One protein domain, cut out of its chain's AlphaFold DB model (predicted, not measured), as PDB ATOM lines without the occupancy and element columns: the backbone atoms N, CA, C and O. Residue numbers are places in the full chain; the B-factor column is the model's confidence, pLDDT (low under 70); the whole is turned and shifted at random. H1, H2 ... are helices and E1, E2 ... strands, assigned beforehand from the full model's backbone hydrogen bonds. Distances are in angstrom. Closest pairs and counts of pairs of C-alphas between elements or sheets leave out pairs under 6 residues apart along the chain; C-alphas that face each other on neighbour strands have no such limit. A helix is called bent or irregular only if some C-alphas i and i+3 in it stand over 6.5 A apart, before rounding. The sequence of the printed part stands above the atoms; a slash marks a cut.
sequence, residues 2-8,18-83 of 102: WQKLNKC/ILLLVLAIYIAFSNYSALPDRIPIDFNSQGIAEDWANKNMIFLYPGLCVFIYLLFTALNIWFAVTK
ATOM      1  N   TRP A   2     270.711 224.903 190.931       64.31
ATOM      2  CA  TRP A   2     270.117 226.039 191.655       64.31
ATOM      3  C   TRP A   2     270.005 227.338 190.838       64.31
ATOM      4  O   TRP A   2     268.964 227.975 190.840       64.31
ATOM      5  N   GLN A   3     271.021 227.685 190.038       71.50
ATOM      6  CA  GLN A   3     270.951 228.837 189.123       71.50
ATOM      7  C   GLN A   3     269.885 228.695 188.023       71.50
ATOM      8  O   GLN A   3     269.249 229.680 187.664       71.50
ATOM      9  N   LYS A   4     269.673 227.484 187.486       69.00
ATOM     10  CA  LYS A   4     268.614 227.236 186.491       69.00
ATOM     11  C   LYS A   4     267.234 227.301 187.141       69.00
ATOM     12  O   LYS A   4     266.334 227.898 186.566       69.00
ATOM     13  N   LEU A   5     267.104 226.752 188.351       73.00
ATOM     14  CA  LEU A   5     265.875 226.822 189.134       73.00
ATOM     15  C   LEU A   5     265.538 228.278 189.468       73.00
ATOM     16  O   LEU A   5     264.490 228.733 189.061       73.00
ATOM     17  N   ASN A   6     266.459 229.062 190.036       76.75
ATOM     18  CA  ASN A   6     266.223 230.485 190.320       76.75
ATOM     19  C   ASN A   6     265.858 231.319 189.082       76.75
ATOM     20  O   ASN A   6     265.154 232.315 189.212       76.75
ATOM     21  N   LYS A   7     266.332 230.931 187.890       76.69
ATOM     22  CA  LYS A   7     265.996 231.611 186.634       76.69
ATOM     23  C   LYS A   7     264.601 231.243 186.113       76.69
ATOM     24  O   LYS A   7     263.907 232.114 185.605       76.69
ATOM     25  N   CYS A   8     264.213 229.969 186.188       78.00
ATOM     26  CA  CYS A   8     262.948 229.466 185.633       78.00
ATOM     27  C   CYS A   8     261.792 229.463 186.648       78.00
ATOM     28  O   CYS A   8     260.637 229.589 186.262       78.00
ATOM     29  N   ILE A  18     252.858 228.419 200.352       96.94
ATOM     30  CA  ILE A  18     253.154 227.734 201.621       96.94
ATOM     31  C   ILE A  18     252.421 228.414 202.780       96.94
ATOM     32  O   ILE A  18     251.781 227.727 203.573       96.94
ATOM     33  N   LEU A  19     252.464 229.746 202.874       97.56
ATOM     34  CA  LEU A  19     251.757 230.487 203.921       97.56
ATOM     35  C   LEU A  19     250.244 230.228 203.873       97.56
ATOM     36  O   LEU A  19     249.637 229.951 204.907       97.56
ATOM     37  N   LEU A  20     249.640 230.275 202.682       97.25
ATOM     38  CA  LEU A  20     248.213 230.001 202.495       97.25
ATOM     39  C   LEU A  20     247.853 228.552 202.842       97.25
ATOM     40  O   LEU A  20     246.814 228.309 203.451       97.25
ATOM     41  N   LEU A  21     248.713 227.595 202.496       97.94
ATOM     42  CA  LEU A  21     248.527 226.181 202.810       97.94
ATOM     43  C   LEU A  21     248.610 225.937 204.322       97.94
ATOM     44  O   LEU A  21     247.744 225.263 204.881       97.94
ATOM     45  N   VAL A  22     249.591 226.539 205.000       98.38
ATOM     46  CA  VAL A  22     249.700 226.503 206.467       98.38
ATOM     47  C   VAL A  22     248.458 227.114 207.110       98.38
ATOM     48  O   VAL A  22     247.911 226.525 208.037       98.38
ATOM     49  N   LEU A  23     247.969 228.247 206.598       98.19
ATOM     50  CA  LEU A  23     246.757 228.888 207.102       98.19
ATOM     51  C   LEU A  23     245.515 228.004 206.908       98.19
ATOM     52  O   LEU A  23     244.734 227.846 207.843       98.19
ATOM     53  N   ALA A  24     245.341 227.393 205.733       97.75
ATOM     54  CA  ALA A  24     244.214 226.506 205.446       97.75
ATOM     55  C   ALA A  24     244.194 225.285 206.379       97.75
ATOM     56  O   ALA A  24     243.152 224.936 206.937       97.75
ATOM     57  N   ILE A  25     245.359 224.668 206.596       98.25
ATOM     58  CA  ILE A  25     245.525 223.565 207.546       98.25
ATOM     59  C   ILE A  25     245.237 224.052 208.969       98.25
ATOM     60  O   ILE A  25     244.443 223.437 209.677       98.25
ATOM     61  N   TYR A  26     245.829 225.173 209.383       98.31
ATOM     62  CA  TYR A  26     245.632 225.742 210.713       98.31
ATOM     63  C   TYR A  26     244.153 226.009 211.009       98.31
ATOM     64  O   TYR A  26     243.667 225.622 212.071       98.31
ATOM     65  N   ILE A  27     243.415 226.612 210.074       97.62
ATOM     66  CA  ILE A  27     241.979 226.874 210.223       97.62
ATOM     67  C   ILE A  27     241.209 225.560 210.389       97.62
ATOM     68  O   ILE A  27     240.392 225.453 211.304       97.62
ATOM     69  N   ALA A  28     241.495 224.545 209.567       97.38
ATOM     70  CA  ALA A  28     240.825 223.251 209.666       97.38
ATOM     71  C   ALA A  28     241.068 222.575 211.023       97.38
ATOM     72  O   ALA A  28     240.119 222.153 211.679       97.38
ATOM     73  N   PHE A  29     242.322 222.525 211.482       97.94
ATOM     74  CA  PHE A  29     242.674 221.904 212.762       97.94
ATOM     75  C   PHE A  29     242.145 222.683 213.971       97.94
ATOM     76  O   PHE A  29     241.600 222.075 214.888       97.94
ATOM     77  N   SER A  30     242.267 224.013 213.971       97.94
ATOM     78  CA  SER A  30     241.829 224.858 215.095       97.94
ATOM     79  C   SER A  30     240.312 224.863 215.295       97.94
ATOM     80  O   SER A  30     239.852 225.049 216.418       97.94
ATOM     81  N   ASN A  31     239.535 224.614 214.238       96.75
ATOM     82  CA  ASN A  31     238.072 224.582 214.306       96.75
ATOM     83  C   ASN A  31     237.491 223.160 214.360       96.75
ATOM     84  O   ASN A  31     236.303 223.008 214.632       96.75
ATOM     85  N   TYR A  32     238.297 222.113 214.144       96.62
ATOM     86  CA  TYR A  32     237.809 220.733 214.045       96.62
ATOM     87  C   TYR A  32     237.008 220.280 215.275       96.62
ATOM     88  O   TYR A  32     235.964 219.646 215.137       96.62
ATOM     89  N   SER A  33     237.463 220.625 216.484       96.56
ATOM     90  CA  SER A  33     236.787 220.246 217.733       96.56
ATOM     91  C   SER A  33     235.465 220.977 217.967       96.56
ATOM     92  O   SER A  33     234.646 220.499 218.745       96.56
ATOM     93  N   ALA A  34     235.260 222.130 217.326       96.56
ATOM     94  CA  ALA A  34     234.027 222.904 217.430       96.56
ATOM     95  C   ALA A  34     232.937 222.412 216.463       96.56
ATOM     96  O   ALA A  34     231.784 222.825 216.576       96.56
ATOM     97  N   LEU A  35     233.287 221.540 215.509       95.69
ATOM     98  CA  LEU A  35     232.332 221.016 214.544       95.69
ATOM     99  C   LEU A  35     231.436 219.930 215.155       95.69
ATOM    100  O   LEU A  35     231.933 219.048 215.865       95.69
ATOM    101  N   PRO A  36     230.135 219.923 214.812       95.25
ATOM    102  CA  PRO A  36     229.262 218.796 215.116       95.25
ATOM    103  C   PRO A  36     229.725 217.554 214.348       95.25
ATOM    104  O   PRO A  36     230.291 217.671 213.267       95.25
ATOM    105  N   ASP A  37     229.443 216.352 214.857       95.75
ATOM    106  CA  ASP A  37     229.868 215.099 214.206       95.75
ATOM    107  C   ASP A  37     229.318 214.927 212.783       95.75
ATOM    108  O   ASP A  37     229.953 214.272 211.944       95.75
ATOM    109  N   ARG A  38     228.161 215.539 212.504       95.38
ATOM    110  CA  ARG A  38     227.540 215.582 211.183       95.38
ATOM    111  C   ARG A  38     227.170 217.007 210.789       95.38
ATOM    112  O   ARG A  38     226.660 217.763 211.612       95.38
ATOM    113  N   ILE A  39     227.396 217.340 209.522       92.75
ATOM    114  CA  ILE A  39     227.130 218.653 208.923       92.75
ATOM    115  C   ILE A  39     226.128 218.446 207.779       92.75
ATOM    116  O   ILE A  39     226.378 217.576 206.941       92.75
ATOM    117  N   PRO A  40     225.009 219.185 207.728       93.69
ATOM    118  CA  PRO A  40     224.047 219.054 206.640       93.69
ATOM    119  C   PRO A  40     224.669 219.553 205.329       93.69
ATOM    120  O   PRO A  40     225.287 220.619 205.307       93.69
ATOM    121  N   ILE A  41     224.533 218.772 204.257       93.69
ATOM    122  CA  ILE A  41     225.135 219.073 202.943       93.69
ATOM    123  C   ILE A  41     224.116 219.242 201.823       93.69
ATOM    124  O   ILE A  41     224.444 219.870 200.820       93.69
ATOM    125  N   ASP A  42     222.901 218.731 202.003       94.38
ATOM    126  CA  ASP A  42     221.810 218.913 201.053       94.38
ATOM    127  C   ASP A  42     220.504 219.210 201.789       94.38
ATOM    128  O   ASP A  42     220.219 218.621 202.838       94.38
ATOM    129  N   PHE A  43     219.732 220.148 201.246       94.69
ATOM    130  CA  PHE A  43     218.488 220.639 201.827       94.69
ATOM    131  C   PHE A  43     217.375 220.545 200.794       94.69
ATOM    132  O   PHE A  43     217.519 221.006 199.661       94.69
ATOM    133  N   ASN A  44     216.231 220.009 201.203       93.88
ATOM    134  CA  ASN A  44     215.078 219.913 200.323       93.88
ATOM    135  C   ASN A  44     214.362 221.257 200.131       93.88
ATOM    136  O   ASN A  44     214.722 222.286 200.706       93.88
ATOM    137  N   SER A  45     213.284 221.243 199.345       94.38
ATOM    138  CA  SER A  45     212.482 222.436 199.040       94.38
ATOM    139  C   SER A  45     211.828 223.097 200.262       94.38
ATOM    140  O   SER A  45     211.372 224.235 200.159       94.38
ATOM    141  N   GLN A  46     211.789 222.416 201.410       95.00
ATOM    142  CA  GLN A  46     211.285 222.938 202.682       95.00
ATOM    143  C   GLN A  46     212.407 223.441 203.608       95.00
ATOM    144  O   GLN A  46     212.122 223.911 204.707       95.00
ATOM    145  N   GLY A  47     213.674 223.357 203.184       91.62
ATOM    146  CA  GLY A  47     214.836 223.736 203.989       91.62
ATOM    147  C   GLY A  47     215.215 222.708 205.057       91.62
ATOM    148  O   GLY A  47     215.943 223.039 205.991       91.62
ATOM    149  N   ILE A  48     214.725 221.469 204.945       94.62
ATOM    150  CA  ILE A  48     215.084 220.368 205.843       94.62
ATOM    151  C   ILE A  48     216.292 219.641 205.250       94.62
ATOM    152  O   ILE A  48     216.301 219.320 204.063       94.62
ATOM    153  N   ALA A  49     217.305 219.390 206.080       93.62
ATOM    154  CA  ALA A  49     218.490 218.649 205.667       93.62
ATOM    155  C   ALA A  49     218.140 217.183 205.367       93.62
ATOM    156  O   ALA A  49     217.744 216.448 206.276       93.62
ATOM    157  N   GLU A  50     218.307 216.762 204.114       93.31
ATOM    158  CA  GLU A  50     218.099 215.372 203.680       93.31
ATOM    159  C   GLU A  50     219.398 214.561 203.706       93.31
ATOM    160  O   GLU A  50     219.353 213.364 203.990       93.31
ATOM    161  N   ASP A  51     220.551 215.211 203.512       94.06
ATOM    162  CA  ASP A  51     221.856 214.546 203.514       94.06
ATOM    163  C   ASP A  51     222.879 215.211 204.450       94.06
ATOM    164  O   ASP A  51     222.842 216.418 204.721       94.06
ATOM    165  N   TRP A  52     223.800 214.396 204.969       95.00
ATOM    166  CA  TRP A  52     224.710 214.740 206.060       95.00
ATOM    167  C   TRP A  52     226.121 214.197 205.823       95.00
ATOM    168  O   TRP A  52     226.337 212.989 205.739       95.00
ATOM    169  N   ALA A  53     227.116 215.080 205.857       94.19
ATOM    170  CA  ALA A  53     228.524 214.708 205.825       94.19
ATOM    171  C   ALA A  53     229.108 214.507 207.228       94.19
ATOM    172  O   ALA A  53     228.659 215.097 208.208       94.19
ATOM    173  N   ASN A  54     230.174 213.710 207.315       95.94
ATOM    174  CA  ASN A  54     231.009 213.618 208.511       95.94
ATOM    175  C   ASN A  54     231.889 214.875 208.650       95.94
ATOM    176  O   ASN A  54     232.431 215.355 207.652       95.94
ATOM    177  N   LYS A  55     232.116 215.357 209.881       95.81
ATOM    178  CA  LYS A  55     232.999 216.511 210.152       95.81
ATOM    179  C   LYS A  55     234.405 216.411 209.562       95.81
ATOM    180  O   LYS A  55     235.011 217.435 209.268       95.81
ATOM    181  N   ASN A  56     234.910 215.200 209.324       96.06
ATOM    182  CA  ASN A  56     236.190 214.950 208.655       96.06
ATOM    183  C   ASN A  56     236.274 215.576 207.256       96.06
ATOM    184  O   ASN A  56     237.377 215.807 206.762       96.06
ATOM    185  N   MET A  57     235.136 215.894 206.633       95.25
ATOM    186  CA  MET A  57     235.086 216.582 205.347       95.25
ATOM    187  C   MET A  57     235.761 217.965 205.379       95.25
ATOM    188  O   MET A  57     236.216 218.423 204.334       95.25
ATOM    189  N   ILE A  58     235.942 218.595 206.553       95.81
ATOM    190  CA  ILE A  58     236.716 219.846 206.675       95.81
ATOM    191  C   ILE A  58     238.161 219.708 206.164       95.81
ATOM    192  O   ILE A  58     238.745 220.688 205.706       95.81
ATOM    193  N   PHE A  59     238.733 218.499 206.177       96.94
ATOM    194  CA  PHE A  59     240.087 218.245 205.676       96.94
ATOM    195  C   PHE A  59     240.158 217.985 204.169       96.94
ATOM    196  O   PHE A  59     241.260 217.960 203.620       96.94
ATOM    197  N   LEU A  60     239.019 217.830 203.484       96.00
ATOM    198  CA  LEU A  60     238.985 217.548 202.048       96.00
ATOM    199  C   LEU A  60     239.678 218.657 201.247       96.00
ATOM    200  O   LEU A  60     240.565 218.378 200.443       96.00
ATOM    201  N   TYR A  61     239.311 219.917 201.493       95.25
ATOM    202  CA  TYR A  61     239.873 221.051 200.761       95.25
ATOM    203  C   TYR A  61     241.333 221.350 201.128       95.25
ATOM    204  O   TYR A  61     242.138 221.445 200.203       95.25
ATOM    205  N   PRO A  62     241.740 221.418 202.414       97.31
ATOM    206  CA  PRO A  62     243.156 221.517 202.768       97.31
ATOM    207  C   PRO A  62     243.999 220.381 202.171       97.31
ATOM    208  O   PRO A  62     245.077 220.634 201.637       97.31
ATOM    209  N   GLY A  63     243.495 219.143 202.195       98.12
ATOM    210  CA  GLY A  63     244.162 217.993 201.584       98.12
ATOM    211  C   GLY A  63     244.311 218.137 200.068       98.12
ATOM    212  O   GLY A  63     245.393 217.903 199.526       98.12
ATOM    213  N   LEU A  64     243.260 218.594 199.383       97.81
ATOM    214  CA  LEU A  64     243.307 218.888 197.951       97.81
ATOM    215  C   LEU A  64     244.307 220.011 197.632       97.81
ATOM    216  O   LEU A  64     245.066 219.892 196.672       97.81
ATOM    217  N   CYS A  65     244.366 221.066 198.450       97.38
ATOM    218  CA  CYS A  65     245.353 222.137 198.312       97.38
ATOM    219  C   CYS A  65     246.786 221.606 198.428       97.38
ATOM    220  O   CYS A  65     247.622 221.948 197.593       97.38
ATOM    221  N   VAL A  66     247.066 220.741 199.411       97.81
ATOM    222  CA  VAL A  66     248.377 220.087 199.565       97.81
ATOM    223  C   VAL A  66     248.716 219.253 198.336       97.81
ATOM    224  O   VAL A  66     249.817 219.365 197.799       97.81
ATOM    225  N   PHE A  67     247.770 218.447 197.859       98.19
ATOM    226  CA  PHE A  67     247.972 217.617 196.678       98.19
ATOM    227  C   PHE A  67     248.306 218.456 195.436       98.19
ATOM    228  O   PHE A  67     249.305 218.193 194.767       98.19
ATOM    229  N   ILE A  68     247.510 219.492 195.155       97.31
ATOM    230  CA  ILE A  68     247.719 220.397 194.017       97.31
ATOM    231  C   ILE A  68     249.067 221.110 194.145       97.31
ATOM    232  O   ILE A  68     249.836 221.149 193.184       97.31
ATOM    233  N   TYR A  69     249.383 221.629 195.332       96.50
ATOM    234  CA  TYR A  69     250.651 222.293 195.608       96.50
ATOM    235  C   TYR A  69     251.848 221.390 195.285       96.50
ATOM    236  O   TYR A  69     252.734 221.775 194.521       96.50
ATOM    237  N   LEU A  70     251.850 220.164 195.817       96.69
ATOM    238  CA  LEU A  70     252.920 219.196 195.584       96.69
ATOM    239  C   LEU A  70     253.021 218.809 194.108       96.69
ATOM    240  O   LEU A  70     254.128 218.751 193.576       96.69
ATOM    241  N   LEU A  71     251.886 218.588 193.440       96.62
ATOM    242  CA  LEU A  71     251.843 218.246 192.021       96.62
ATOM    243  C   LEU A  71     252.506 219.334 191.169       96.62
ATOM    244  O   LEU A  71     253.426 219.041 190.408       96.62
ATOM    245  N   PHE A  72     252.082 220.591 191.311       93.94
ATOM    246  CA  PHE A  72     252.625 221.684 190.502       93.94
ATOM    247  C   PHE A  72     254.072 222.018 190.858       93.94
ATOM    248  O   PHE A  72     254.877 222.255 189.957       93.94
ATOM    249  N   THR A  73     254.438 221.972 192.137       93.25
ATOM    250  CA  THR A  73     255.830 222.163 192.572       93.25
ATOM    251  C   THR A  73     256.735 221.086 191.972       93.25
ATOM    252  O   THR A  73     257.774 221.394 191.385       93.25
ATOM    253  N   ALA A  74     256.315 219.819 192.034       92.38
ATOM    254  CA  ALA A  74     257.049 218.705 191.445       92.38
ATOM    255  C   ALA A  74     257.170 218.839 189.922       92.38
ATOM    256  O   ALA A  74     258.258 218.637 189.382       92.38
ATOM    257  N   LEU A  75     256.094 219.231 189.231       91.06
ATOM    258  CA  LEU A  75     256.119 219.489 187.789       91.06
ATOM    259  C   LEU A  75     257.100 220.614 187.435       91.06
ATOM    260  O   LEU A  75     257.928 220.436 186.544       91.06
ATOM    261  N   ASN A  76     257.069 221.742 188.150       89.00
ATOM    262  CA  ASN A  76     257.977 222.868 187.913       89.00
ATOM    263  C   ASN A  76     259.445 222.478 188.121       89.00
ATOM    264  O   ASN A  76     260.296 222.776 187.279       89.00
ATOM    265  N   ILE A  77     259.747 221.751 189.201       86.88
ATOM    266  CA  ILE A  77     261.095 221.229 189.458       86.88
ATOM    267  C   ILE A  77     261.508 220.256 188.349       86.88
ATOM    268  O   ILE A  77     262.623 220.349 187.827       86.88
ATOM    269  N   TRP A  78     260.619 219.348 187.948       86.69
ATOM    270  CA  TRP A  78     260.896 218.377 186.894       86.69
ATOM    271  C   TRP A  78     261.200 219.060 185.554       86.69
ATOM    272  O   TRP A  78     262.215 218.742 184.926       86.69
ATOM    273  N   PHE A  79     260.407 220.055 185.148       84.12
ATOM    274  CA  PHE A  79     260.671 220.846 183.944       84.12
ATOM    275  C   PHE A  79     261.997 221.610 184.026       84.12
ATOM    276  O   PHE A  79     262.756 221.609 183.057       84.12
ATOM    277  N   ALA A  80     262.322 222.208 185.175       81.50
ATOM    278  CA  ALA A  80     263.557 222.971 185.356       81.50
ATOM    279  C   ALA A  80     264.830 222.098 185.340       81.50
ATOM    280  O   ALA A  80     265.899 222.553 184.920       81.50
ATOM    281  N   VAL A  81     264.736 220.847 185.804       80.25
ATOM    282  CA  VAL A  81     265.863 219.897 185.837       80.25
ATOM    283  C   VAL A  81     266.022 219.144 184.510       80.25
ATOM    284  O   VAL A  81     267.138 218.741 184.163       80.25
ATOM    285  N   THR A  82     264.947 218.978 183.736       80.25
ATOM    286  CA  THR A  82     264.983 218.248 182.462       80.25
ATOM    287  C   THR A  82     265.909 218.939 181.455       80.25
ATOM    288  O   THR A  82     265.710 220.089 181.074       80.25
ATOM    289  N   LYS A  83     266.938 218.218 180.985       70.75
ATOM    290  CA  LYS A  83     267.951 218.756 180.054       70.75
ATOM    291  C   LYS A  83     267.380 219.126 178.681       70.75
ATOM    292  O   LYS A  83     267.936 220.000 178.027       70.75
TER     293      LYS A  83
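AT A GLANCE: This is residues 2 to 8 and 18 to 83 of the 102 residues of the protein "DUF1648 domain-containing protein" of Dehalococcoidia bacterium SG8_51_3 (UniProt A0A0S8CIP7). A long rod is made by one helix, H3, with the shorter H2 side by side with its first part and running back the other way; at that end the strand hairpin of E1 and E2 makes a small head, and the short H1 crosses near the far end of H3. Residues 70 to 75 of H3 stand free between the two places where helices pack on it. The printed part has 73 residues with three named helices and two named strands, in the order H1, H2, E1, E2, H3; the sheet has the order E1 - E2 and is antiparallel, and the class is mostly helix. The whole is extended, with a radius of gyration of the C-alphas of 19.0 A and spans of 60 by 26 by 14 A.

HOW THE PARTS SIT: H1, residues 2 to 8, touches H3, residues 55 to 81, with residues 77 to 81 of H3 alone. The closest C-alphas are those of Leu 5 and Ala 80, 5.9 A apart, and the two lines are about perpendicular at 76 degrees. H2, residues 18 to 32, is apart from H1 and touches H3 with residues 55 to 66 of H3 alone. Their closest C-alphas, those of Ile 25 and Pro 62, are 5.7 A apart, at a shallow tilt of 15 degrees, opposite ways. E1, residues 38 to 43, and E2, residues 49 to 54, form an antiparallel hairpin, with 145 degrees between their directions. N 39 and O 53, 2.9 A apart, and N 53 and O 39, 2.8 A apart, are within hydrogen-bond range. The closest C-alphas of E1 and H3 are those of Arg 38 and Lys 55, 5.6 A apart. H2 and E2 are apart, and H1 is apart from both strands. In H1 and H2 every O i to N i+4 pair is within hydrogen-bond range; in H3 19 of 23 are.

IN THESE COORDINATES: H1 begins at C-alpha 2, at (270.117, 226.039, 191.655), and is 10.0 A long. H2 is 20.9 A long and begins at C-alpha 18, at (253.154, 227.734, 201.621). E1 is 14.0 A long and E2 13.8 A. H3 is 41.0 A long and ends at C-alpha 81, at (265.863, 219.897, 185.837); it is irregular, but only just, with C-alphas 58 and 61 6.8 A apart.

THE WHOLE: The two C-alphas farthest apart, those of Gln 3 and Gln 46, are 61.5 A apart. Residues 9 to 17 are not printed, and C-alphas 8 and 18 are 18.8 A apart across this cut, which lies in the link from H1 to H2. The links H2 to E1, E1 to E2 and E2 to H3 are tight. The mean pLDDT of the printed part is 92.2; residues 2 and 4 are under 70.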